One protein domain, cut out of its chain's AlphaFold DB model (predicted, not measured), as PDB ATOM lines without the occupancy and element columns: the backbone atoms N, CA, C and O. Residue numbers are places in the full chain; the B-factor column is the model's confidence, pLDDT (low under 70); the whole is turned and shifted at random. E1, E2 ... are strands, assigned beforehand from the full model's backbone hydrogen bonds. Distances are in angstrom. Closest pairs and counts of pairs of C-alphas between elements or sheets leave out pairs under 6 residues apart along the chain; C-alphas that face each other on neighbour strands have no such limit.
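Overview. This is residues 28 to 126 and 146 to 204 of the 1123 residues of an uncharacterized protein of marine sediment metagenome (UniProt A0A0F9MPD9). Two strongly twisted sheets lie partly face to face as a loose sandwich: E5, E10 and the first residues of E8 on one side, E4, E12, E11 and E6 on the other. From this body the paired strands E8 and E9 run out as a long two-stranded arm toward the cut, while the meander E1 E2 E3, each strand the antiparallel neighbour of the one before, makes the opposite end. The printed part has 158 residues with twelve named strands, E1 to E12 along the chain, and no named helix: all strand. One sheet runs E1, E2, E3, E5, E10, E8, E9, antiparallel; the other runs E4, E12, E11, E6, E7, mixed. The whole is elongated, spanning 71 by 41 by 32 A, and only just loose, close to compact, with a radius of gyration of the C-alphas of 18.4 A.

Along the chain. Find C-alpha 29 at (30.962, -27.174, -14.784), where E1, residues 29 to 33, begins. Then come E2, residues 38 to 45, and E3, residues 49 to 59, 25.2 A long, which bends by 86 degrees at residue 52. E4 is residues 64 to 67; E5, residues 70 to 82, spans 31.9 A. Next are E6, residues 90 to 97, and E7, residues 103 to 105. E8, residues 109 to 126, spans 50.1 A, bends by 56 degrees at residue 113 and ends at (74.974, -13.874, 27.808). After the cut, E9, residues 146 to 158, spans 38.7 A and E10, residues 168 to 178, 30.5 A. E11 is residues 183 to 190; E12, residues 199 to 203, ends at (62.821, -18.029, -16.448).

Arrangement. Start at edge strand E1: it forms a hairpin with E2, N 31 and O 40 being 3.0 A apart. E2 and E3 form another hairpin, with N 41 and O 55 at 2.8 A. Look next at N 58 and O 79, 2.9 A, for E3 and E5, then N 80 and O 170, 2.9 A, for E5 and E10. E8 follows through N 112 and O 173, 2.9 A, and edge strand E9 through N 117 and O 153, 2.8 A. In the other sheet, E4 is parallel to E12, N 65 and O 200 being 2.8 A apart. The hairpin E11 and E12 has N 184 and O 201 at 3.0 A; E11 and E6, antiparallel, have N 187 and O 94 at 2.9 A. The hairpin E6 and E7 has N 105 and O 95 at 2.8 A. Between the sheets, the closest C-alphas of E5 and E12 are those of Val 75 and Trp 201, 6.1 A.

Size, cuts and confidence. The two C-alphas farthest apart are those of Leu 46 and Met 126, 71.8 A. Residues 127 to 145 are not printed; C-alphas 126 and 146 are 9.6 A apart across this cut. Of the links that are printed whole, none is long. Mean pLDDT of the printed part is 77.6; 34 residues are under 70, among them residues 44 to 51, 117 to 126 and 146 to 153.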
ATOM      1  N   ASN A  28      31.090 -32.092 -15.355       75.69
ATOM      2  CA  ASN A  28      31.301 -31.013 -14.383       75.69
ATOM      3  C   ASN A  28      31.306 -29.627 -15.058       75.69
ATOM      4  O   ASN A  28      31.669 -29.493 -16.229       75.69
ATOM      5  N   ILE A  29      30.907 -28.577 -14.326       77.00
ATOM      6  CA  ILE A  29      30.962 -27.174 -14.784       77.00
ATOM      7  C   ILE A  29      31.845 -26.332 -13.852       77.00
ATOM      8  O   ILE A  29      31.928 -26.625 -12.659       77.00
ATOM      9  N   ARG A  30      32.503 -25.299 -14.400       80.50
ATOM     10  CA  ARG A  30      33.386 -24.379 -13.663       80.50
ATOM     11  C   ARG A  30      32.836 -22.953 -13.613       80.50
ATOM     12  O   ARG A  30      32.220 -22.506 -14.579       80.50
ATOM     13  N   GLU A  31      33.141 -22.243 -12.533       80.88
ATOM     14  CA  GLU A  31      32.949 -20.796 -12.365       80.88
ATOM     15  C   GLU A  31      34.250 -20.187 -11.814       80.88
ATOM     16  O   GLU A  31      34.828 -20.733 -10.875       80.88
ATOM     17  N   TYR A  32      34.746 -19.106 -12.430       80.56
ATOM     18  CA  TYR A  32      36.019 -18.463 -12.076       80.56
ATOM     19  C   TYR A  32      35.791 -17.031 -11.583       80.56
ATOM     20  O   TYR A  32      35.138 -16.244 -12.269       80.56
ATOM     21  N   ASP A  33      36.364 -16.691 -10.427       79.06
ATOM     22  CA  ASP A  33      36.411 -15.328  -9.896       79.06
ATOM     23  C   ASP A  33      37.811 -14.726 -10.094       79.06
ATOM     24  O   ASP A  33      38.790 -15.117  -9.454       79.06
ATOM     25  N   GLU A  34      37.886 -13.734 -10.981       72.62
ATOM     26  CA  GLU A  34      39.120 -13.049 -11.374       72.62
ATOM     27  C   GLU A  34      39.746 -12.225 -10.231       72.62
ATOM     28  O   GLU A  34      40.962 -12.041 -10.197       72.62
ATOM     29  N   SER A  35      38.945 -11.758  -9.265       72.88
ATOM     30  CA  SER A  35      39.422 -10.910  -8.163       72.88
ATOM     31  C   SER A  35      40.101 -11.703  -7.046       72.88
ATOM     32  O   SER A  35      41.080 -11.238  -6.460       72.88
ATOM     33  N   SER A  36      39.604 -12.912  -6.777       72.88
ATOM     34  CA  SER A  36      40.133 -13.819  -5.755       72.88
ATOM     35  C   SER A  36      41.056 -14.905  -6.322       72.88
ATOM     36  O   SER A  36      41.738 -15.575  -5.550       72.88
ATOM     37  N   LYS A  37      41.128 -15.048  -7.658       77.12
ATOM     38  CA  LYS A  37      41.843 -16.122  -8.379       77.12
ATOM     39  C   LYS A  37      41.377 -17.519  -7.964       77.12
ATOM     40  O   LYS A  37      42.176 -18.456  -7.876       77.12
ATOM     41  N   THR A  38      40.076 -17.647  -7.718       81.56
ATOM     42  CA  THR A  38      39.460 -18.867  -7.191       81.56
ATOM     43  C   THR A  38      38.513 -19.474  -8.218       81.56
ATOM     44  O   THR A  38      37.718 -18.771  -8.841       81.56
ATOM     45  N   LEU A  39      38.610 -20.787  -8.415       84.25
ATOM     46  CA  LEU A  39      37.793 -21.570  -9.332       84.25
ATOM     47  C   LEU A  39      36.919 -22.547  -8.543       84.25
ATOM     48  O   LEU A  39      37.439 -23.377  -7.803       84.25
ATOM     49  N   THR A  40      35.605 -22.498  -8.750       84.88
ATOM     50  CA  THR A  40      34.656 -23.450  -8.156       84.88
ATOM     51  C   THR A  40      34.214 -24.477  -9.196       84.88
ATOM     52  O   THR A  40      33.738 -24.115 -10.277       84.88
ATOM     53  N   ILE A  41      34.344 -25.765  -8.876       85.19
ATOM     54  CA  ILE A  41      33.891 -26.884  -9.712       85.19
ATOM     55  C   ILE A  41      32.632 -27.478  -9.093       85.19
ATOM     56  O   ILE A  41      32.624 -27.865  -7.927       85.19
ATOM     57  N   SER A  42      31.563 -27.577  -9.883       81.75
ATOM     58  CA  SER A  42      30.284 -28.150  -9.457       81.75
ATOM     59  C   SER A  42      29.820 -29.274 -10.381       81.75
ATOM     60  O   SER A  42      29.945 -29.184 -11.607       81.75
ATOM     61  N   ASN A  43      29.196 -30.299  -9.799       77.00
ATOM     62  CA  ASN A  43      28.454 -31.315 -10.538       77.00
ATOM     63  C   ASN A  43      27.338 -30.630 -11.338       77.00
ATOM     64  O   ASN A  43      26.605 -29.801 -10.790       77.00
ATOM     65  N   SER A  44      27.181 -30.972 -12.619       68.75
ATOM     66  CA  SER A  44      26.189 -30.333 -13.487       68.75
ATOM     67  C   SER A  44      25.294 -31.341 -14.197       68.75
ATOM     68  O   SER A  44      25.725 -32.394 -14.665       68.75
ATOM     69  N   PHE A  45      24.007 -31.007 -14.287       59.00
ATOM     70  CA  PHE A  45      23.053 -31.744 -15.107       59.00
ATOM     71  C   PHE A  45      23.004 -31.106 -16.498       59.00
ATOM     72  O   PHE A  45      22.644 -29.933 -16.635       59.00
ATOM     73  N   LEU A  46      23.370 -31.875 -17.531       60.88
ATOM     74  CA  LEU A  46      23.402 -31.439 -18.938       60.88
ATOM     75  C   LEU A  46      24.325 -30.231 -19.224       60.88
ATOM     76  O   LEU A  46      24.076 -29.516 -20.190       60.88
ATOM     77  N   LYS A  47      25.372 -29.982 -18.415       58.84
ATOM     78  CA  LYS A  47      26.270 -28.802 -18.510       58.84
ATOM     79  C   LYS A  47      25.586 -27.435 -18.340       58.84
ATOM     80  O   LYS A  47      26.153 -26.424 -18.737       58.84
ATOM     81  N   ILE A  48      24.377 -27.376 -17.774       59.66
ATOM     82  CA  ILE A  48      23.601 -26.119 -17.694       59.66
ATOM     83  C   ILE A  48      23.274 -25.714 -16.250       59.66
ATOM     84  O   ILE A  48      23.214 -24.521 -15.966       59.66
ATOM     85  N   TRP A  49      23.080 -26.663 -15.325       64.12
ATOM     86  CA  TRP A  49      22.638 -26.358 -13.955       64.12
ATOM     87  C   TRP A  49      23.581 -26.968 -12.906       64.12
ATOM     88  O   TRP A  49      23.664 -28.200 -12.856       64.12
ATOM     89  N   PRO A  50      24.251 -26.159 -12.059       65.56
ATOM     90  CA  PRO A  50      25.070 -26.669 -10.961       65.56
ATOM     91  C   PRO A  50      24.174 -27.286  -9.874       65.56
ATOM     92  O   PRO A  50      23.197 -26.678  -9.437       65.56
ATOM     93  N   LEU A  51      24.479 -28.520  -9.466       63.75
ATOM     94  CA  LEU A  51      23.711 -29.305  -8.488       63.75
ATOM     95  C   LEU A  51      24.401 -29.419  -7.119       63.75
ATOM     96  O   LEU A  51      23.723 -29.683  -6.126       63.75
ATOM     97  N   GLY A  52      25.720 -29.216  -7.062       75.06
ATOM     98  CA  GLY A  52      26.515 -29.236  -5.833       75.06
ATOM     99  C   GLY A  52      28.007 -29.057  -6.116       75.06
ATOM    100  O   GLY A  52      28.488 -29.496  -7.160       75.06
ATOM    101  N   GLU A  53      28.712 -28.403  -5.196       79.62
ATOM    102  CA  GLU A  53      30.144 -28.105  -5.287       79.62
ATOM    103  C   GLU A  53      31.002 -29.339  -4.980       79.62
ATOM    104  O   GLU A  53      30.763 -30.037  -3.994       79.62
ATOM    105  N   VAL A  54      32.002 -29.585  -5.826       82.62
ATOM    106  CA  VAL A  54      32.918 -30.737  -5.794       82.62
ATOM    107  C   VAL A  54      34.298 -30.322  -5.272       82.62
ATOM    108  O   VAL A  54      34.914 -31.035  -4.475       82.62
ATOM    109  N   ALA A  55      34.797 -29.166  -5.714       85.88
ATOM    110  CA  ALA A  55      36.074 -28.629  -5.264       85.88
ATOM    111  C   ALA A  55      36.212 -27.127  -5.543       85.88
ATOM    112  O   ALA A  55      35.717 -26.627  -6.555       85.88
ATOM    113  N   GLU A  56      36.975 -26.461  -4.684       87.81
ATOM    114  CA  GLU A  56      37.445 -25.086  -4.835       87.81
ATOM    115  C   GLU A  56      38.963 -25.098  -5.077       87.81
ATOM    116  O   GLU A  56      39.701 -25.822  -4.402       87.81
ATOM    117  N   ILE A  57      39.442 -24.334  -6.062       87.94
ATOM    118  CA  ILE A  57      40.856 -24.285  -6.450       87.94
ATOM    119  C   ILE A  57      41.338 -22.830  -6.479       87.94
ATOM    120  O   ILE A  57      40.798 -22.022  -7.229       87.94
ATOM    121  N   THR A  58      42.376 -22.494  -5.710       87.12
ATOM    122  CA  THR A  58      42.936 -21.130  -5.625       87.12
ATOM    123  C   THR A  58      44.382 -21.102  -6.106       87.12
ATOM    124  O   THR A  58      45.208 -21.865  -5.605       87.12
ATOM    125  N   LEU A  59      44.730 -20.208  -7.032       84.44
ATOM    126  CA  LEU A  59      46.122 -20.040  -7.470       84.44
ATOM    127  C   LEU A  59      46.916 -19.233  -6.424       84.44
ATOM    128  O   LEU A  59      46.566 -18.091  -6.128       84.44
ATOM    129  N   ILE A  60      47.987 -19.817  -5.873       84.19
ATOM    130  CA  ILE A  60      48.851 -19.177  -4.862       84.19
ATOM    131  C   ILE A  60      49.975 -18.383  -5.536       84.19
ATOM    132  O   ILE A  60      50.284 -17.266  -5.120       84.19
ATOM    133  N   THR A  61      50.586 -18.937  -6.585       81.00
ATOM    134  CA  THR A  61      51.604 -18.221  -7.364       81.00
ATOM    135  C   THR A  61      51.006 -17.038  -8.142       81.00
ATOM    136  O   THR A  61      49.813 -17.025  -8.457       81.00
ATOM    137  N   PRO A  62      51.803 -16.005  -8.479       76.75
ATOM    138  CA  PRO A  62      51.358 -14.974  -9.415       76.75
ATOM    139  C   PRO A  62      51.006 -15.590 -10.781       76.75
ATOM    140  O   PRO A  62      51.482 -16.669 -11.120       76.75
ATOM    141  N   GLN A  63      50.175 -14.892 -11.568       79.69
ATOM    142  CA  GLN A  63      49.776 -15.354 -12.910       79.69
ATOM    143  C   GLN A  63      50.976 -15.500 -13.850       79.69
ATOM    144  O   GLN A  63      50.973 -16.384 -14.691       79.69
ATOM    145  N   VAL A  64      52.001 -14.663 -13.681       80.62
ATOM    146  CA  VAL A  64      53.314 -14.832 -14.309       80.62
ATOM    147  C   VAL A  64      54.299 -15.176 -13.204       80.62
ATOM    148  O   VAL A  64      54.751 -14.291 -12.473       80.62
ATOM    149  N   ASN A  65      54.582 -16.463 -13.030       81.75
ATOM    150  CA  ASN A  65      55.522 -16.921 -12.022       81.75
ATOM    151  C   ASN A  65      56.951 -16.882 -12.554       81.75
ATOM    152  O   ASN A  65      57.295 -17.485 -13.562       81.75
ATOM    153  N   ARG A  66      57.806 -16.155 -11.852       74.19
ATOM    154  CA  ARG A  66      59.225 -16.060 -12.166       74.19
ATOM    155  C   ARG A  66      59.952 -17.213 -11.494       74.19
ATOM    156  O   ARG A  66      59.824 -17.382 -10.283       74.19
ATOM    157  N   VAL A  67      60.658 -18.028 -12.277       72.50
ATOM    158  CA  VAL A  67      61.252 -19.285 -11.800       72.50
ATOM    159  C   VAL A  67      62.737 -19.329 -12.143       72.50
ATOM    160  O   VAL A  67      63.182 -18.787 -13.156       72.50
ATOM    161  N   ILE A  68      63.523 -19.949 -11.264       67.19
ATOM    162  CA  ILE A  68      64.938 -20.230 -11.509       67.19
ATOM    163  C   ILE A  68      65.070 -21.402 -12.478       67.19
ATOM    164  O   ILE A  68      64.355 -22.396 -12.347       67.19
ATOM    165  N   ARG A  69      65.998 -21.322 -13.433       70.38
ATOM    166  CA  ARG A  69      66.233 -22.437 -14.355       70.38
ATOM    167  C   ARG A  69      66.719 -23.696 -13.635       70.38
ATOM    168  O   ARG A  69      67.278 -23.647 -12.531       70.38
ATOM    169  N   GLY A  70      66.542 -24.838 -14.284       63.38
ATOM    170  CA  GLY A  70      67.054 -26.122 -13.819       63.38
ATOM    171  C   GLY A  70      65.991 -27.202 -13.757       63.38
ATOM    172  O   GLY A  70      64.863 -27.015 -14.208       63.38
ATOM    173  N   LYS A  71      66.378 -28.352 -13.209       70.06
ATOM    174  CA  LYS A  71      65.497 -29.515 -13.102       70.06
ATOM    175  C   LYS A  71      64.638 -29.461 -11.846       70.06
ATOM    176  O   LYS A  71      65.086 -28.929 -10.831       70.06
ATOM    177  N   ASP A  72      63.448 -30.052 -11.917       75.38
ATOM    178  CA  ASP A  72      62.526 -30.226 -10.780       75.38
ATOM    179  C   ASP A  72      62.280 -28.910 -10.011       75.38
ATOM    180  O   ASP A  72      62.455 -28.825  -8.793       75.38
ATOM    181  N   ARG A  73      61.919 -27.841 -10.736       77.06
ATOM    182  CA  ARG A  73      61.672 -26.505 -10.175       77.06
ATOM    183  C   ARG A  73      60.187 -26.304  -9.913       77.06
ATOM    184  O   ARG A  73      59.364 -26.690 -10.736       77.06
ATOM    185  N   LEU A  74      59.844 -25.674  -8.788       82.12
ATOM    186  CA  LEU A  74      58.464 -25.291  -8.480       82.12
ATOM    187  C   LEU A  74      58.020 -24.182  -9.444       82.12
ATOM    188  O   LEU A  74      58.383 -23.019  -9.263       82.12
ATOM    189  N   VAL A  75      57.239 -24.544 -10.458       84.44
ATOM    190  CA  VAL A  75      56.779 -23.616 -11.500       84.44
ATOM    191  C   VAL A  75      55.428 -22.986 -11.190       84.44
ATOM    192  O   VAL A  75      55.159 -21.869 -11.627       84.44
ATOM    193  N   ALA A  76      54.601 -23.652 -10.387       86.12
ATOM    194  CA  ALA A  76      53.321 -23.121  -9.942       86.12
ATOM    195  C   ALA A  76      52.900 -23.728  -8.607       86.12
ATOM    196  O   ALA A  76      53.242 -24.871  -8.299       86.12
ATOM    197  N   GLU A  77      52.107 -22.986  -7.843       88.25
ATOM    198  CA  GLU A  77      51.449 -23.492  -6.644       88.25
ATOM    199  C   GLU A  77      49.978 -23.088  -6.648       88.25
ATOM    200  O   GLU A  77      49.637 -21.920  -6.851       88.25
ATOM    201  N   PHE A  78      49.107 -24.050  -6.366       88.19
ATOM    202  CA  PHE A  78      47.687 -23.820  -6.162       88.19
ATOM    203  C   PHE A  78      47.154 -24.675  -5.017       88.19
ATOM    204  O   PHE A  78      47.658 -25.750  -4.701       88.19
ATOM    205  N   ARG A  79      46.110 -24.182  -4.370       89.75
ATOM    206  CA  ARG A  79      45.402 -24.856  -3.291       89.75
ATOM    207  C   ARG A  79      44.175 -25.552  -3.853       89.75
ATOM    208  O   ARG A  79      43.435 -24.926  -4.601       89.75
ATOM    209  N   ILE A  80      43.951 -26.809  -3.480       89.38
ATOM    210  CA  ILE A  80      42.707 -27.538  -3.758       89.38
ATOM    211  C   ILE A  80      42.006 -27.802  -2.430       89.38
ATOM    212  O   ILE A  80      42.605 -28.392  -1.531       89.38
ATOM    213  N   ASN A  81      40.737 -27.425  -2.330       89.38
ATOM    214  CA  ASN A  81      39.841 -27.793  -1.243       89.38
ATOM    215  C   ASN A  81      38.696 -28.642  -1.809       89.38
ATOM    216  O   ASN A  81      37.800 -28.127  -2.474       89.38
ATOM    217  N   SER A  82      38.746 -29.959  -1.596       86.69
ATOM    218  CA  SER A  82      37.736 -30.883  -2.127       86.69
ATOM    219  C   SER A  82      36.657 -31.201  -1.089       86.69
ATOM    220  O   SER A  82      36.967 -31.466   0.076       86.69
ATOM    221  N   THR A  83      35.383 -31.178  -1.498       84.88
ATOM    222  CA  THR A  83      34.222 -31.372  -0.609       84.88
ATOM    223  C   THR A  83      33.864 -32.852  -0.395       84.88
ATOM    224  O   THR A  83      33.197 -33.178   0.601       84.88
ATOM    225  N   GLU A  84      34.347 -33.742  -1.266       82.12
ATOM    226  CA  GLU A  84      34.149 -35.199  -1.274       82.12
ATOM    227  C   GLU A  84      35.402 -35.940  -1.786       82.12
ATOM    228  O   GLU A  84      36.329 -35.311  -2.280       82.12
ATOM    229  N   ASP A  85      35.464 -37.266  -1.633       83.12
ATOM    230  CA  ASP A  85      36.585 -38.061  -2.158       83.12
ATOM    231  C   ASP A  85      36.442 -38.222  -3.680       83.12
ATOM    232  O   ASP A  85      35.381 -38.628  -4.161       83.12
ATOM    233  N   TYR A  86      37.502 -37.934  -4.441       80.25
ATOM    234  CA  TYR A  86      37.451 -37.932  -5.905       80.25
ATOM    235  C   TYR A  86      38.604 -38.734  -6.521       80.25
ATOM    236  O   TYR A  86      39.781 -38.484  -6.254       80.25
ATOM    237  N   GLU A  87      38.276 -39.706  -7.371       80.12
ATOM    238  CA  GLU A  87      39.270 -40.512  -8.089       80.12
ATOM    239  C   GLU A  87      39.794 -39.764  -9.322       80.12
ATOM    240  O   GLU A  87      39.014 -39.195 -10.089       80.12
ATOM    241  N   ARG A  88      41.115 -39.801  -9.547       78.44
ATOM    242  CA  ARG A  88      41.773 -39.199 -10.724       78.44
ATOM    243  C   ARG A  88      41.437 -37.719 -10.916       78.44
ATOM    244  O   ARG A  88      40.920 -37.296 -11.956       78.44
ATOM    245  N   VAL A  89      41.746 -36.918  -9.896       84.38
ATOM    246  CA  VAL A  89      41.602 -35.454  -9.950       84.38
ATOM    247  C   VAL A  89      42.430 -34.854 -11.086       84.38
ATOM    248  O   VAL A  89      41.926 -34.006 -11.821       84.38
ATOM    249  N   PHE A  90      43.667 -35.315 -11.264       86.31
ATOM    250  CA  PHE A  90      44.615 -34.794 -12.249       86.31
ATOM    251  C   PHE A  90      44.489 -35.565 -13.571       86.31
ATOM    252  O   PHE A  90      45.122 -36.602 -13.742       86.31
ATOM    253  N   LYS A  91      43.649 -35.094 -14.508       83.12
ATOM    254  CA  LYS A  91      43.384 -35.831 -15.762       83.12
ATOM    255  C   LYS A  91      44.368 -35.529 -16.886       83.12
ATOM    256  O   LYS A  91      44.771 -36.441 -17.598       83.12
ATOM    257  N   ASN A  92      44.663 -34.253 -17.107       85.88
ATOM    258  CA  ASN A  92      45.553 -33.812 -18.178       85.88
ATOM    259  C   ASN A  92      46.224 -32.486 -17.806       85.88
ATOM    260  O   ASN A  92      45.703 -31.741 -16.973       85.88
ATOM    261  N   MET A  93      47.347 -32.189 -18.446       87.25
ATOM    262  CA  MET A  93      48.031 -30.903 -18.378       87.25
ATOM    263  C   MET A  93      48.544 -30.570 -19.774       87.25
ATOM    264  O   MET A  93      49.252 -31.374 -20.377       87.25
ATOM    265  N   GLU A  94      48.170 -29.401 -20.274       89.94
ATOM    266  CA  GLU A  94      48.634 -28.875 -21.555       89.94
ATOM    267  C   GLU A  94      49.676 -27.788 -21.289       89.94
ATOM    268  O   GLU A  94      49.538 -27.014 -20.339       89.94
ATOM    269  N   PHE A  95      50.704 -27.725 -22.128       89.44
ATOM    270  CA  PHE A  95      51.744 -26.706 -22.053       89.44
ATOM    271  C   PHE A  95      51.886 -26.033 -23.412       89.44
ATOM    272  O   PHE A  95      51.884 -26.716 -24.436       89.44
ATOM    273  N   TYR A  96      52.047 -24.716 -23.421       87.19
ATOM    274  CA  TYR A  96      52.219 -23.926 -24.637       87.19
ATOM    275  C   TYR A  96      53.460 -23.046 -24.514       87.19
ATOM    276  O   TYR A  96      53.628 -22.336 -23.521       87.19
ATOM    277  N   ASP A  97      54.334 -23.094 -25.520       84.69
ATOM    278  CA  ASP A  97      55.518 -22.235 -25.585       84.69
ATOM    279  C   ASP A  97      55.129 -20.852 -26.115       84.69
ATOM    280  O   ASP A  97      54.875 -20.667 -27.310       84.69
ATOM    281  N   LEU A  98      55.087 -19.860 -25.225       82.38
ATOM    282  CA  LEU A  98      54.683 -18.503 -25.581       82.38
ATOM    283  C   LEU A  98      55.740 -17.760 -26.409       82.38
ATOM    284  O   LEU A  98      55.403 -16.757 -27.038       82.38
ATOM    285  N   ASN A  99      56.985 -18.240 -26.448       78.62
ATOM    286  CA  ASN A  99      58.026 -17.657 -27.294       78.62
ATOM    287  C   ASN A  99      57.936 -18.149 -28.748       78.62
ATOM    288  O   ASN A  99      58.423 -17.471 -29.651       78.62
ATOM    289  N   ASN A 100      57.289 -19.293 -28.993       79.69
ATOM    290  CA  ASN A 100      57.202 -19.929 -30.308       79.69
ATOM    291  C   ASN A 100      55.745 -20.044 -30.786       79.69
ATOM    292  O   ASN A 100      55.177 -21.132 -30.863       79.69
ATOM    293  N   GLU A 101      55.119 -18.891 -31.046       74.00
ATOM    294  CA  GLU A 101      53.740 -18.767 -31.559       74.00
ATOM    295  C   GLU A 101      52.659 -19.505 -30.733       74.00
ATOM    296  O   GLU A 101      51.570 -19.767 -31.240       74.00
ATOM    297  N   SER A 102      52.914 -19.802 -29.449       80.38
ATOM    298  CA  SER A 102      52.007 -20.592 -28.592       80.38
ATOM    299  C   SER A 102      51.768 -22.017 -29.111       80.38
ATOM    300  O   SER A 102      50.663 -22.552 -29.005       80.38
ATOM    301  N   LEU A 103      52.797 -22.645 -29.692       82.94
ATOM    302  CA  LEU A 103      52.753 -24.060 -30.067       82.94
ATOM    303  C   LEU A 103      52.617 -24.947 -28.821       82.94
ATOM    304  O   LEU A 103      53.277 -24.726 -27.805       82.94
ATOM    305  N   GLU A 104      51.766 -25.972 -28.910       86.25
ATOM    306  CA  GLU A 104      51.608 -26.975 -27.853       86.25
ATOM    307  C   GLU A 104      52.896 -27.803 -27.718       86.25
ATOM    308  O   GLU A 104      53.409 -28.343 -28.704       86.25
ATOM    309  N   ILE A 105      53.414 -27.914 -26.494       86.81
ATOM    310  CA  ILE A 105      54.654 -28.622 -26.173       86.81
ATOM    311  C   ILE A 105      54.403 -29.764 -25.186       86.81
ATOM    312  O   ILE A 105      53.583 -29.677 -24.275       86.81
ATOM    313  N   SER A 106      55.160 -30.851 -25.337       83.50
ATOM    314  CA  SER A 106      55.170 -31.945 -24.363       83.50
ATOM    315  C   SER A 106      56.223 -31.670 -23.290       83.50
ATOM    316  O   SER A 106      57.409 -31.548 -23.609       83.50
ATOM    317  N   ARG A 107      55.811 -31.571 -22.019       82.12
ATOM    318  CA  ARG A 107      56.704 -31.340 -20.870       82.12
ATOM    319  C   ARG A 107      56.561 -32.447 -19.835       82.12
ATOM    320  O   ARG A 107      55.461 -32.909 -19.542       82.12
ATOM    321  N   THR A 108      57.691 -32.857 -19.264       84.31
ATOM    322  CA  THR A 108      57.702 -33.750 -18.098       84.31
ATOM    323  C   THR A 108      57.515 -32.905 -16.844       84.31
ATOM    324  O   THR A 108      58.246 -31.935 -16.647       84.31
ATOM    325  N   PHE A 109      56.550 -33.262 -16.003       87.50
ATOM    326  CA  PHE A 109      56.248 -32.547 -14.766       87.50
ATOM    327  C   PHE A 109      55.765 -33.514 -13.679       87.50
ATOM    328  O   PHE A 109      55.395 -34.656 -13.965       87.50
ATOM    329  N   LYS A 110      55.776 -33.056 -12.428       87.50
ATOM    330  CA  LYS A 110      55.291 -33.782 -11.251       87.50
ATOM    331  C   LYS A 110      54.391 -32.891 -10.407       87.50
ATOM    332  O   LYS A 110      54.639 -31.691 -10.297       87.50
ATOM    333  N   TYR A 111      53.401 -33.489  -9.754       87.56
ATOM    334  CA  TYR A 111      52.695 -32.838  -8.657       87.56
ATOM    335  C   TYR A 111      53.338 -33.228  -7.327       87.56
ATOM    336  O   TYR A 111      53.638 -34.399  -7.094       87.56
ATOM    337  N   LYS A 112      53.523 -32.247  -6.446       87.62
ATOM    338  CA  LYS A 112      53.922 -32.456  -5.049       87.62
ATOM    339  C   LYS A 112      52.954 -31.712  -4.137       87.62
ATOM    340  O   LYS A 112      52.384 -30.713  -4.559       87.62
ATOM    341  N   TYR A 113      52.765 -32.146  -2.898       87.94
ATOM    342  CA  TYR A 113      52.009 -31.379  -1.902       87.94
ATOM    343  C   TYR A 113      52.914 -30.898  -0.767       87.94
ATOM    344  O   TYR A 113      53.946 -31.511  -0.489       87.94
ATOM    345  N   ALA A 114      52.567 -29.761  -0.159       81.88
ATOM    346  CA  ALA A 114      53.376 -29.146   0.893       81.88
ATOM    347  C   ALA A 114      52.992 -29.640   2.298       81.88
ATOM    348  O   ALA A 114      51.810 -29.683   2.638       81.88
ATOM    349  N   GLU A 115      53.999 -29.915   3.126       82.00
ATOM    350  CA  GLU A 115      53.882 -30.137   4.570       82.00
ATOM    351  C   GLU A 115      54.748 -29.135   5.345       82.00
ATOM    352  O   GLU A 115      55.797 -28.696   4.867       82.00
ATOM    353  N   TYR A 116      54.304 -28.780   6.549       77.25
ATOM    354  CA  TYR A 116      54.945 -27.794   7.418       77.25
ATOM    355  C   TYR A 116      55.437 -28.471   8.700       77.25
ATOM    356  O   TYR A 116      54.699 -29.249   9.306       77.25
ATOM    357  N   TYR A 117      56.671 -28.176   9.101       66.81
ATOM    358  CA  TYR A 117      57.340 -28.763  10.259       66.81
ATOM    359  C   TYR A 117      57.829 -27.667  11.201       66.81
ATOM    360  O   TYR A 117      58.555 -26.769  10.791       66.81
ATOM    361  N   ASP A 118      57.485 -27.787  12.476       67.38
ATOM    362  CA  ASP A 118      57.965 -26.896  13.526       67.38
ATOM    363  C   ASP A 118      59.401 -27.275  13.920       67.38
ATOM    364  O   ASP A 118      59.650 -28.345  14.483       67.38
ATOM    365  N   VAL A 119      60.358 -26.396  13.634       58.00
ATOM    366  CA  VAL A 119      61.756 -26.496  14.062       58.00
ATOM    367  C   VAL A 119      61.956 -25.601  15.280       58.00
ATOM    368  O   VAL A 119      61.807 -24.385  15.208       58.00
ATOM    369  N   VAL A 120      62.280 -26.208  16.422       55.94
ATOM    370  CA  VAL A 120      62.527 -25.492  17.680       55.94
ATOM    371  C   VAL A 120      63.968 -24.982  17.689       55.94
ATOM    372  O   VAL A 120      64.902 -25.783  17.723       55.94
ATOM    373  N   ILE A 121      64.143 -23.663  17.675       55.97
ATOM    374  CA  ILE A 121      65.444 -22.993  17.722       55.97
ATOM    375  C   ILE A 121      65.669 -22.479  19.153       55.97
ATOM    376  O   ILE A 121      64.878 -21.657  19.615       55.97
ATOM    377  N   PRO A 122      66.686 -22.967  19.891       47.66
ATOM    378  CA  PRO A 122      66.973 -22.517  21.253       47.66
ATOM    379  C   PRO A 122      67.562 -21.095  21.299       47.66
ATOM    380  O   PRO A 122      68.514 -20.776  20.590       47.66
ATOM    381  N   ASP A 123      67.018 -20.264  22.186       47.94
ATOM    382  CA  ASP A 123      67.399 -18.875  22.450       47.94
ATOM    383  C   ASP A 123      68.354 -18.809  23.653       47.94
ATOM    384  O   ASP A 123      68.088 -19.376  24.718       47.94
ATOM    385  N   TYR A 124      69.456 -18.062  23.534       53.62
ATOM    386  CA  TYR A 124      70.493 -17.961  24.571       53.62
ATOM    387  C   TYR A 124      70.790 -16.505  24.953       53.62
ATOM    388  O   TYR A 124      70.913 -15.652  24.082       53.62
ATOM    389  N   GLU A 125      71.028 -16.247  26.241       50.38
ATOM    390  CA  GLU A 125      71.403 -14.943  26.812       50.38
ATOM    391  C   GLU A 125      72.806 -15.029  27.443       50.38
ATOM    392  O   GLU A 125      73.184 -16.031  28.060       50.38
ATOM    393  N   MET A 126      73.607 -13.974  27.283       45.59
ATOM    394  CA  MET A 126      74.974 -13.874  27.808       45.59
ATOM    395  C   MET A 126      75.001 -13.269  29.216       45.59
ATOM    396  O   MET A 126      74.518 -12.159  29.430       45.59
ATOM    397  N   VAL A 146      67.895 -19.473  27.529       65.38
ATOM    398  CA  VAL A 146      66.784 -18.779  28.213       65.38
ATOM    399  C   VAL A 146      65.426 -19.091  27.597       65.38
ATOM    400  O   VAL A 146      64.408 -18.836  28.243       65.38
ATOM    401  N   GLY A 147      65.386 -19.669  26.397       68.25
ATOM    402  CA  GLY A 147      64.141 -20.012  25.723       68.25
ATOM    403  C   GLY A 147      64.370 -20.795  24.441       68.25
ATOM    404  O   GLY A 147      65.463 -21.277  24.184       68.25
ATOM    405  N   SER A 148      63.318 -20.930  23.648       55.19
ATOM    406  CA  SER A 148      63.389 -21.406  22.273       55.19
ATOM    407  C   SER A 148      62.168 -20.887  21.526       55.19
ATOM    408  O   SER A 148      61.069 -20.919  22.096       55.19
ATOM    409  N   HIS A 149      62.312 -20.500  20.265       64.56
ATOM    410  CA  HIS A 149      61.187 -20.152  19.403       64.56
ATOM    411  C   HIS A 149      61.031 -21.163  18.261       64.56
ATOM    412  O   HIS A 149      61.975 -21.841  17.862       64.56
ATOM    413  N   ILE A 150      59.798 -21.327  17.780       51.22
ATOM    414  CA  ILE A 150      59.462 -22.286  16.724       51.22
ATOM    415  C   ILE A 150      59.533 -21.574  15.376       51.22
ATOM    416  O   ILE A 150      58.826 -20.589  15.164       51.22
ATOM    417  N   ASN A 151      60.349 -22.098  14.468       54.00
ATOM    418  CA  ASN A 151      60.392 -21.710  13.068       54.00
ATOM    419  C   ASN A 151      59.715 -22.793  12.216       54.00
ATOM    420  O   ASN A 151      59.991 -23.975  12.402       54.00
ATOM    421  N   VAL A 152      58.829 -22.422  11.295       59.66
ATOM    422  CA  VAL A 152      58.071 -23.396  10.491       59.66
ATOM    423  C   VAL A 152      58.797 -23.644   9.168       59.66
ATOM    424  O   VAL A 152      58.784 -22.798   8.277       59.66
ATOM    425  N   GLU A 153      59.410 -24.814   9.011       59.69
ATOM    426  CA  GLU A 153      60.005 -25.261   7.750       59.69
ATOM    427  C   GLU A 153      58.955 -25.876   6.820       59.69
ATOM    428  O   GLU A 153      58.137 -26.702   7.223       59.69
ATOM    429  N   ARG A 154      59.025 -25.536   5.534       76.69
ATOM    430  CA  ARG A 154      58.150 -26.072   4.487       76.69
ATOM    431  C   ARG A 154      58.872 -27.149   3.669       76.69
ATOM    432  O   ARG A 154      59.968 -26.902   3.175       76.69
ATOM    433  N   ARG A 155      58.250 -28.318   3.461       75.69
ATOM    434  CA  ARG A 155      58.778 -29.420   2.621       75.69
ATOM    435  C   ARG A 155      57.757 -29.894   1.585       75.69
ATOM    436  O   ARG A 155      56.557 -29.818   1.820       75.69
ATOM    437  N   TRP A 156      58.239 -30.394   0.446       81.19
ATOM    438  CA  TRP A 156      57.423 -30.890  -0.671       81.19
ATOM    439  C   TRP A 156      57.512 -32.415  -0.796       81.19
ATOM    440  O   TRP A 156      58.614 -32.958  -0.815       81.19
ATOM    441  N   ILE A 157      56.366 -33.093  -0.918       82.88
ATOM    442  CA  ILE A 157      56.259 -34.560  -1.020       82.88
ATOM    443  C   ILE A 157      55.579 -34.944  -2.339       82.88
ATOM    444  O   ILE A 157      54.560 -34.351  -2.692       82.88
ATOM    445  N   ASP A 158      56.124 -35.933  -3.054       83.12
ATOM    446  CA  ASP A 158      55.579 -36.430  -4.328       83.12
ATOM    447  C   ASP A 158      54.134 -36.948  -4.176       83.12
ATOM    448  O   ASP A 158      53.802 -37.645  -3.214       83.12
ATOM    449  N   LEU A 159      53.270 -36.601  -5.137       84.31
ATOM    450  CA  LEU A 159      51.857 -36.983  -5.185       84.31
ATOM    451  C   LEU A 159      51.611 -37.993  -6.320       84.31
ATOM    452  O   LEU A 159      51.946 -37.708  -7.469       84.31
ATOM    453  N   ASP A 160      50.987 -39.138  -6.019       79.81
ATOM    454  CA  ASP A 160      50.511 -40.079  -7.044       79.81
ATOM    455  C   ASP A 160      49.190 -39.572  -7.651       79.81
ATOM    456  O   ASP A 160      48.233 -39.263  -6.940       79.81
ATOM    457  N   THR A 161      49.148 -39.436  -8.975       76.00
ATOM    458  CA  THR A 161      48.010 -38.868  -9.711       76.00
ATOM    459  C   THR A 161      46.886 -39.868  -9.981       76.00
ATOM    460  O   THR A 161      45.782 -39.446 -10.329       76.00
ATOM    461  N   GLU A 162      47.149 -41.174  -9.844       74.75
ATOM    462  CA  GLU A 162      46.133 -42.229  -9.992       74.75
ATOM    463  C   GLU A 162      45.381 -42.515  -8.681       74.75
ATOM    464  O   GLU A 162      44.316 -43.138  -8.710       74.75
ATOM    465  N   ASP A 163      45.897 -42.030  -7.550       73.06
ATOM    466  CA  ASP A 163      45.289 -42.217  -6.235       73.06
ATOM    467  C   ASP A 163      44.028 -41.358  -6.028       73.06
ATOM    468  O   ASP A 163      43.812 -40.307  -6.644       73.06
ATOM    469  N   THR A 164      43.162 -41.814  -5.118       75.06
ATOM    470  CA  THR A 164      41.982 -41.059  -4.685       75.06
ATOM    471  C   THR A 164      42.416 -39.802  -3.929       75.06
ATOM    472  O   THR A 164      43.102 -39.875  -2.907       75.06
ATOM    473  N   PHE A 165      41.979 -38.631  -4.391       80.88
ATOM    474  CA  PHE A 165      42.157 -37.389  -3.650       80.88
ATOM    475  C   PHE A 165      41.099 -37.329  -2.547       80.88
ATOM    476  O   PHE A 165      39.913 -37.137  -2.818       80.88
ATOM    477  N   PHE A 166      41.526 -37.543  -1.304       77.25
ATOM    478  CA  PHE A 166      40.635 -37.491  -0.148       77.25
ATOM    479  C   PHE A 166      40.158 -36.066   0.140       77.25
ATOM    480  O   PHE A 166      40.914 -35.104  -0.015       77.25
ATOM    481  N   LYS A 167      38.924 -35.958   0.633       82.62
ATOM    482  CA  LYS A 167      38.291 -34.713   1.072       82.62
ATOM    483  C   LYS A 167      39.204 -33.881   1.987       82.62
ATOM    484  O   LYS A 167      39.717 -34.388   2.987       82.62
ATOM    485  N   GLY A 168      39.309 -32.578   1.710       80.81
ATOM    486  CA  GLY A 168      40.073 -31.615   2.510       80.81
ATOM    487  C   GLY A 168      40.911 -30.641   1.678       80.81
ATOM    488  O   GLY A 168      40.904 -30.686   0.447       80.81
ATOM    489  N   GLU A 169      41.631 -29.759   2.376       86.06
ATOM    490  CA  GLU A 169      42.509 -28.744   1.784       86.06
ATOM    491  C   GLU A 169      43.947 -29.262   1.647       86.06
ATOM    492  O   GLU A 169      44.519 -29.784   2.608       86.06
ATOM    493  N   LYS A 170      44.551 -29.090   0.463       86.50
ATOM    494  CA  LYS A 170      45.980 -29.336   0.218       86.50
ATOM    495  C   LYS A 170      46.577 -28.270  -0.704       86.50
ATOM    496  O   LYS A 170      45.974 -27.917  -1.717       86.50
ATOM    497  N   ASN A 171      47.794 -27.816  -0.397       88.56
ATOM    498  CA  ASN A 171      48.603 -27.013  -1.319       88.56
ATOM    499  C   ASN A 171      49.367 -27.945  -2.259       88.56
ATOM    500  O   ASN A 171      50.180 -28.749  -1.801       88.56
ATOM    501  N   ILE A 172      49.115 -27.809  -3.555       89.44
ATOM    502  CA  ILE A 172      49.719 -28.591  -4.625       89.44
ATOM    503  C   ILE A 172      50.700 -27.707  -5.396       89.44
ATOM    504  O   ILE A 172      50.363 -26.618  -5.853       89.44
ATOM    505  N   GLY A 173      51.927 -28.189  -5.533       88.44
ATOM    506  CA  GLY A 173      52.987 -27.600  -6.334       88.44
ATOM    507  C   GLY A 173      53.171 -28.382  -7.626       88.44
ATOM    508  O   GLY A 173      53.163 -29.616  -7.624       88.44
ATOM    509  N   VAL A 174      53.356 -27.661  -8.725       88.69
ATOM    510  CA  VAL A 174      53.755 -28.212 -10.021       88.69
ATOM    511  C   VAL A 174      55.261 -28.065 -10.139       88.69
ATOM    512  O   VAL A 174      55.786 -26.957 -10.028       88.69
ATOM    513  N   PHE A 175      55.947 -29.183 -10.351       86.62
ATOM    514  CA  PHE A 175      57.390 -29.239 -10.519       86.62
ATOM    515  C   PHE A 175      57.730 -29.636 -11.949       86.62
ATOM    516  O   PHE A 175      57.310 -30.698 -12.408       86.62
ATOM    517  N   ALA A 176      58.477 -28.791 -12.649       86.00
ATOM    518  CA  ALA A 176      58.886 -29.027 -14.027       86.00
ATOM    519  C   ALA A 176      60.333 -28.575 -14.249       86.00
ATOM    520  O   ALA A 176      60.892 -27.805 -13.465       86.00
ATOM    521  N   ASP A 177      60.940 -29.075 -15.321       81.31
ATOM    522  CA  ASP A 177      62.250 -28.613 -15.766       81.31
ATOM    523  C   ASP A 177      62.079 -27.285 -16.516       81.31
ATOM    524  O   ASP A 177      61.293 -27.212 -17.462       81.31
ATOM    525  N   VAL A 178      62.819 -26.255 -16.096       78.31
ATOM    526  CA  VAL A 178      62.783 -24.908 -16.686       78.31
ATOM    527  C   VAL A 178      64.039 -24.687 -17.524       78.31
ATOM    528  O   VAL A 178      65.163 -24.715 -17.004       78.31
ATOM    529  N   SER A 179      63.832 -24.491 -18.822       69.62
ATOM    530  CA  SER A 179      64.849 -24.219 -19.839       69.62
ATOM    531  C   SER A 179      65.214 -22.725 -19.903       69.62
ATOM    532  O   SER A 179      64.519 -21.868 -19.361       69.62
ATOM    533  N   VAL A 180      66.338 -22.403 -20.550       63.47
ATOM    534  CA  VAL A 180      66.838 -21.021 -20.687       63.47
ATOM    535  C   VAL A 180      65.855 -20.166 -21.488       63.47
ATOM    536  O   VAL A 180      65.372 -20.610 -22.528       63.47
ATOM    537  N   GLY A 181      65.564 -18.954 -20.999       64.25
ATOM    538  CA  GLY A 181      64.688 -17.986 -21.675       64.25
ATOM    539  C   GLY A 181      63.240 -18.452 -21.842       64.25
ATOM    540  O   GLY A 181      62.461 -17.813 -22.546       64.25
ATOM    541  N   GLU A 182      62.875 -19.573 -21.223       75.75
ATOM    542  CA  GLU A 182      61.603 -20.236 -21.445       75.75
ATOM    543  C   GLU A 182      60.448 -19.433 -20.839       75.75
ATOM    544  O   GLU A 182      60.531 -18.931 -19.711       75.75
ATOM    545  N   ARG A 183      59.346 -19.346 -21.589       85.00
ATOM    546  CA  ARG A 183      58.078 -18.798 -21.122       85.00
ATOM    547  C   ARG A 183      56.954 -19.749 -21.514       85.00
ATOM    548  O   ARG A 183      56.620 -19.862 -22.691       85.00
ATOM    549  N   VAL A 184      56.389 -20.443 -20.531       85.88
ATOM    550  CA  VAL A 184      55.378 -21.487 -20.759       85.88
ATOM    551  C   VAL A 184      54.081 -21.129 -20.081       85.88
ATOM    552  O   VAL A 184      54.059 -20.880 -18.877       85.88
ATOM    553  N   GLU A 185      52.998 -21.188 -20.844       89.56
ATOM    554  CA  GLU A 185      51.642 -21.248 -20.309       89.56
ATOM    555  C   GLU A 185      51.280 -22.703 -19.998       89.56
ATOM    556  O   GLU A 185      51.535 -23.599 -20.808       89.56
ATOM    557  N   TRP A 186      50.674 -22.945 -18.835       88.62
ATOM    558  CA  TRP A 186      50.191 -24.271 -18.452       88.62
ATOM    559  C   TRP A 186      48.689 -24.253 -18.172       88.62
ATOM    560  O   TRP A 186      48.170 -23.390 -17.464       88.62
ATOM    561  N   ILE A 187      47.984 -25.236 -18.735       88.56
ATOM    562  CA  ILE A 187      46.527 -25.358 -18.658       88.56
ATOM    563  C   ILE A 187      46.175 -26.731 -18.067       88.56
ATOM    564  O   ILE A 187      46.237 -27.752 -18.763       88.56
ATOM    565  N   PRO A 188      45.786 -26.798 -16.780       88.25
ATOM    566  CA  PRO A 188      45.439 -28.058 -16.144       88.25
ATOM    567  C   PRO A 188      43.997 -28.474 -16.477       88.25
ATOM    568  O   PRO A 188      43.086 -27.653 -16.611       88.25
ATOM    569  N   THR A 189      43.761 -29.783 -16.551       87.56
ATOM    570  CA  THR A 189      42.421 -30.387 -16.547       87.56
ATOM    571  C   THR A 189      42.213 -31.116 -15.227       87.56
ATOM    572  O   THR A 189      42.672 -32.251 -15.052       87.56
ATOM    573  N   LEU A 190      41.511 -30.463 -14.300       86.75
ATOM    574  CA  LEU A 190      41.237 -30.974 -12.955       86.75
ATOM    575  C   LEU A 190      39.761 -31.347 -12.827       86.75
ATOM    576  O   LEU A 190      38.893 -30.674 -13.380       86.75
ATOM    577  N   PHE A 191      39.462 -32.458 -12.150       85.12
ATOM    578  CA  PHE A 191      38.093 -32.978 -11.987       85.12
ATOM    579  C   PHE A 191      37.328 -33.130 -13.323       85.12
ATOM    580  O   PHE A 191      36.105 -33.028 -13.381       85.12
ATOM    581  N   GLY A 192      38.040 -33.383 -14.427       79.94
ATOM    582  CA  GLY A 192      37.447 -33.501 -15.766       79.94
ATOM    583  C   GLY A 192      37.146 -32.192 -16.490       79.94
ATOM    584  O   GLY A 192      36.690 -32.256 -17.627       79.94
ATOM    585  N   VAL A 193      37.446 -31.037 -15.893       83.44
ATOM    586  CA  VAL A 193      37.222 -29.725 -16.503       83.44
ATOM    587  C   VAL A 193      38.560 -29.078 -16.851       83.44
ATOM    588  O   VAL A 193      39.448 -28.981 -16.008       83.44
ATOM    589  N   ARG A 194      38.713 -28.634 -18.103       87.00
ATOM    590  CA  ARG A 194      39.870 -27.849 -18.567       87.00
ATOM    591  C   ARG A 194      39.832 -26.457 -17.930       87.00
ATOM    592  O   ARG A 194      38.753 -25.873 -17.915       87.00
ATOM    593  N   ILE A 195      40.949 -25.911 -17.455       85.00
ATOM    594  CA  ILE A 195      41.011 -24.606 -16.762       85.00
ATOM    595  C   ILE A 195      41.973 -23.673 -17.524       85.00
ATOM    596  O   ILE A 195      43.152 -23.615 -17.187       85.00
ATOM    597  N   PRO A 196      41.527 -22.999 -18.601       76.44
ATOM    598  CA  PRO A 196      42.380 -22.126 -19.412       76.44
ATOM    599  C   PRO A 196      42.826 -20.837 -18.717       76.44
ATOM    600  O   PRO A 196      43.666 -20.137 -19.258       76.44
ATOM    601  N   GLU A 197      42.235 -20.456 -17.588       68.00
ATOM    602  CA  GLU A 197      42.332 -19.079 -17.094       68.00
ATOM    603  C   GLU A 197      43.682 -18.648 -16.469       68.00
ATOM    604  O   GLU A 197      43.729 -17.565 -15.888       68.00
ATOM    605  N   TRP A 198      44.759 -19.437 -16.458       61.44
ATOM    606  CA  TRP A 198      45.450 -19.536 -15.165       61.44
ATOM    607  C   TRP A 198      46.875 -19.031 -14.961       61.44
ATOM    608  O   TRP A 198      47.036 -18.141 -14.123       61.44
ATOM    609  N   ALA A 199      47.919 -19.551 -15.590       77.25
ATOM    610  CA  ALA A 199      49.254 -19.076 -15.238       77.25
ATOM    611  C   ALA A 199      50.305 -19.465 -16.263       77.25
ATOM    612  O   ALA A 199      50.245 -20.511 -16.902       77.25
ATOM    613  N   GLU A 200      51.321 -18.626 -16.340       86.88
ATOM    614  CA  GLU A 200      52.560 -18.896 -17.034       86.88
ATOM    615  C   GLU A 200      53.714 -18.880 -16.036       86.88
ATOM    616  O   GLU A 200      53.642 -18.229 -14.987       86.88
ATOM    617  N   TRP A 201      54.796 -19.573 -16.369       84.81
ATOM    618  CA  TRP A 201      56.082 -19.294 -15.755       84.81
ATOM    619  C   TRP A 201      57.070 -18.747 -16.771       84.81
ATOM    620  O   TRP A 201      56.998 -19.046 -17.963       84.81
ATOM    621  N   THR A 202      58.009 -17.948 -16.279       81.12
ATOM    622  CA  THR A 202      59.115 -17.405 -17.059       81.12
ATOM    623  C   THR A 202      60.424 -17.564 -16.295       81.12
ATOM    624  O   THR A 202      60.493 -17.310 -15.085       81.12
ATOM    625  N   GLU A 203      61.464 -18.015 -16.990       75.81
ATOM    626  CA  GLU A 203      62.821 -18.029 -16.448       75.81
ATOM    627  C   GLU A 203      63.306 -16.585 -16.263       75.81
ATOM    628  O   GLU A 203      63.269 -15.800 -17.206       75.81
ATOM    629  N   SER A 204      63.705 -16.200 -15.046       67.75
ATOM    630  CA  SER A 204      64.131 -14.807 -14.792       67.75
ATOM    631  C   SER A 204      65.249 -14.636 -13.771       67.75
ATOM    632  O   SER A 204      65.935 -13.620 -13.794       67.75
TER     633      SER A 204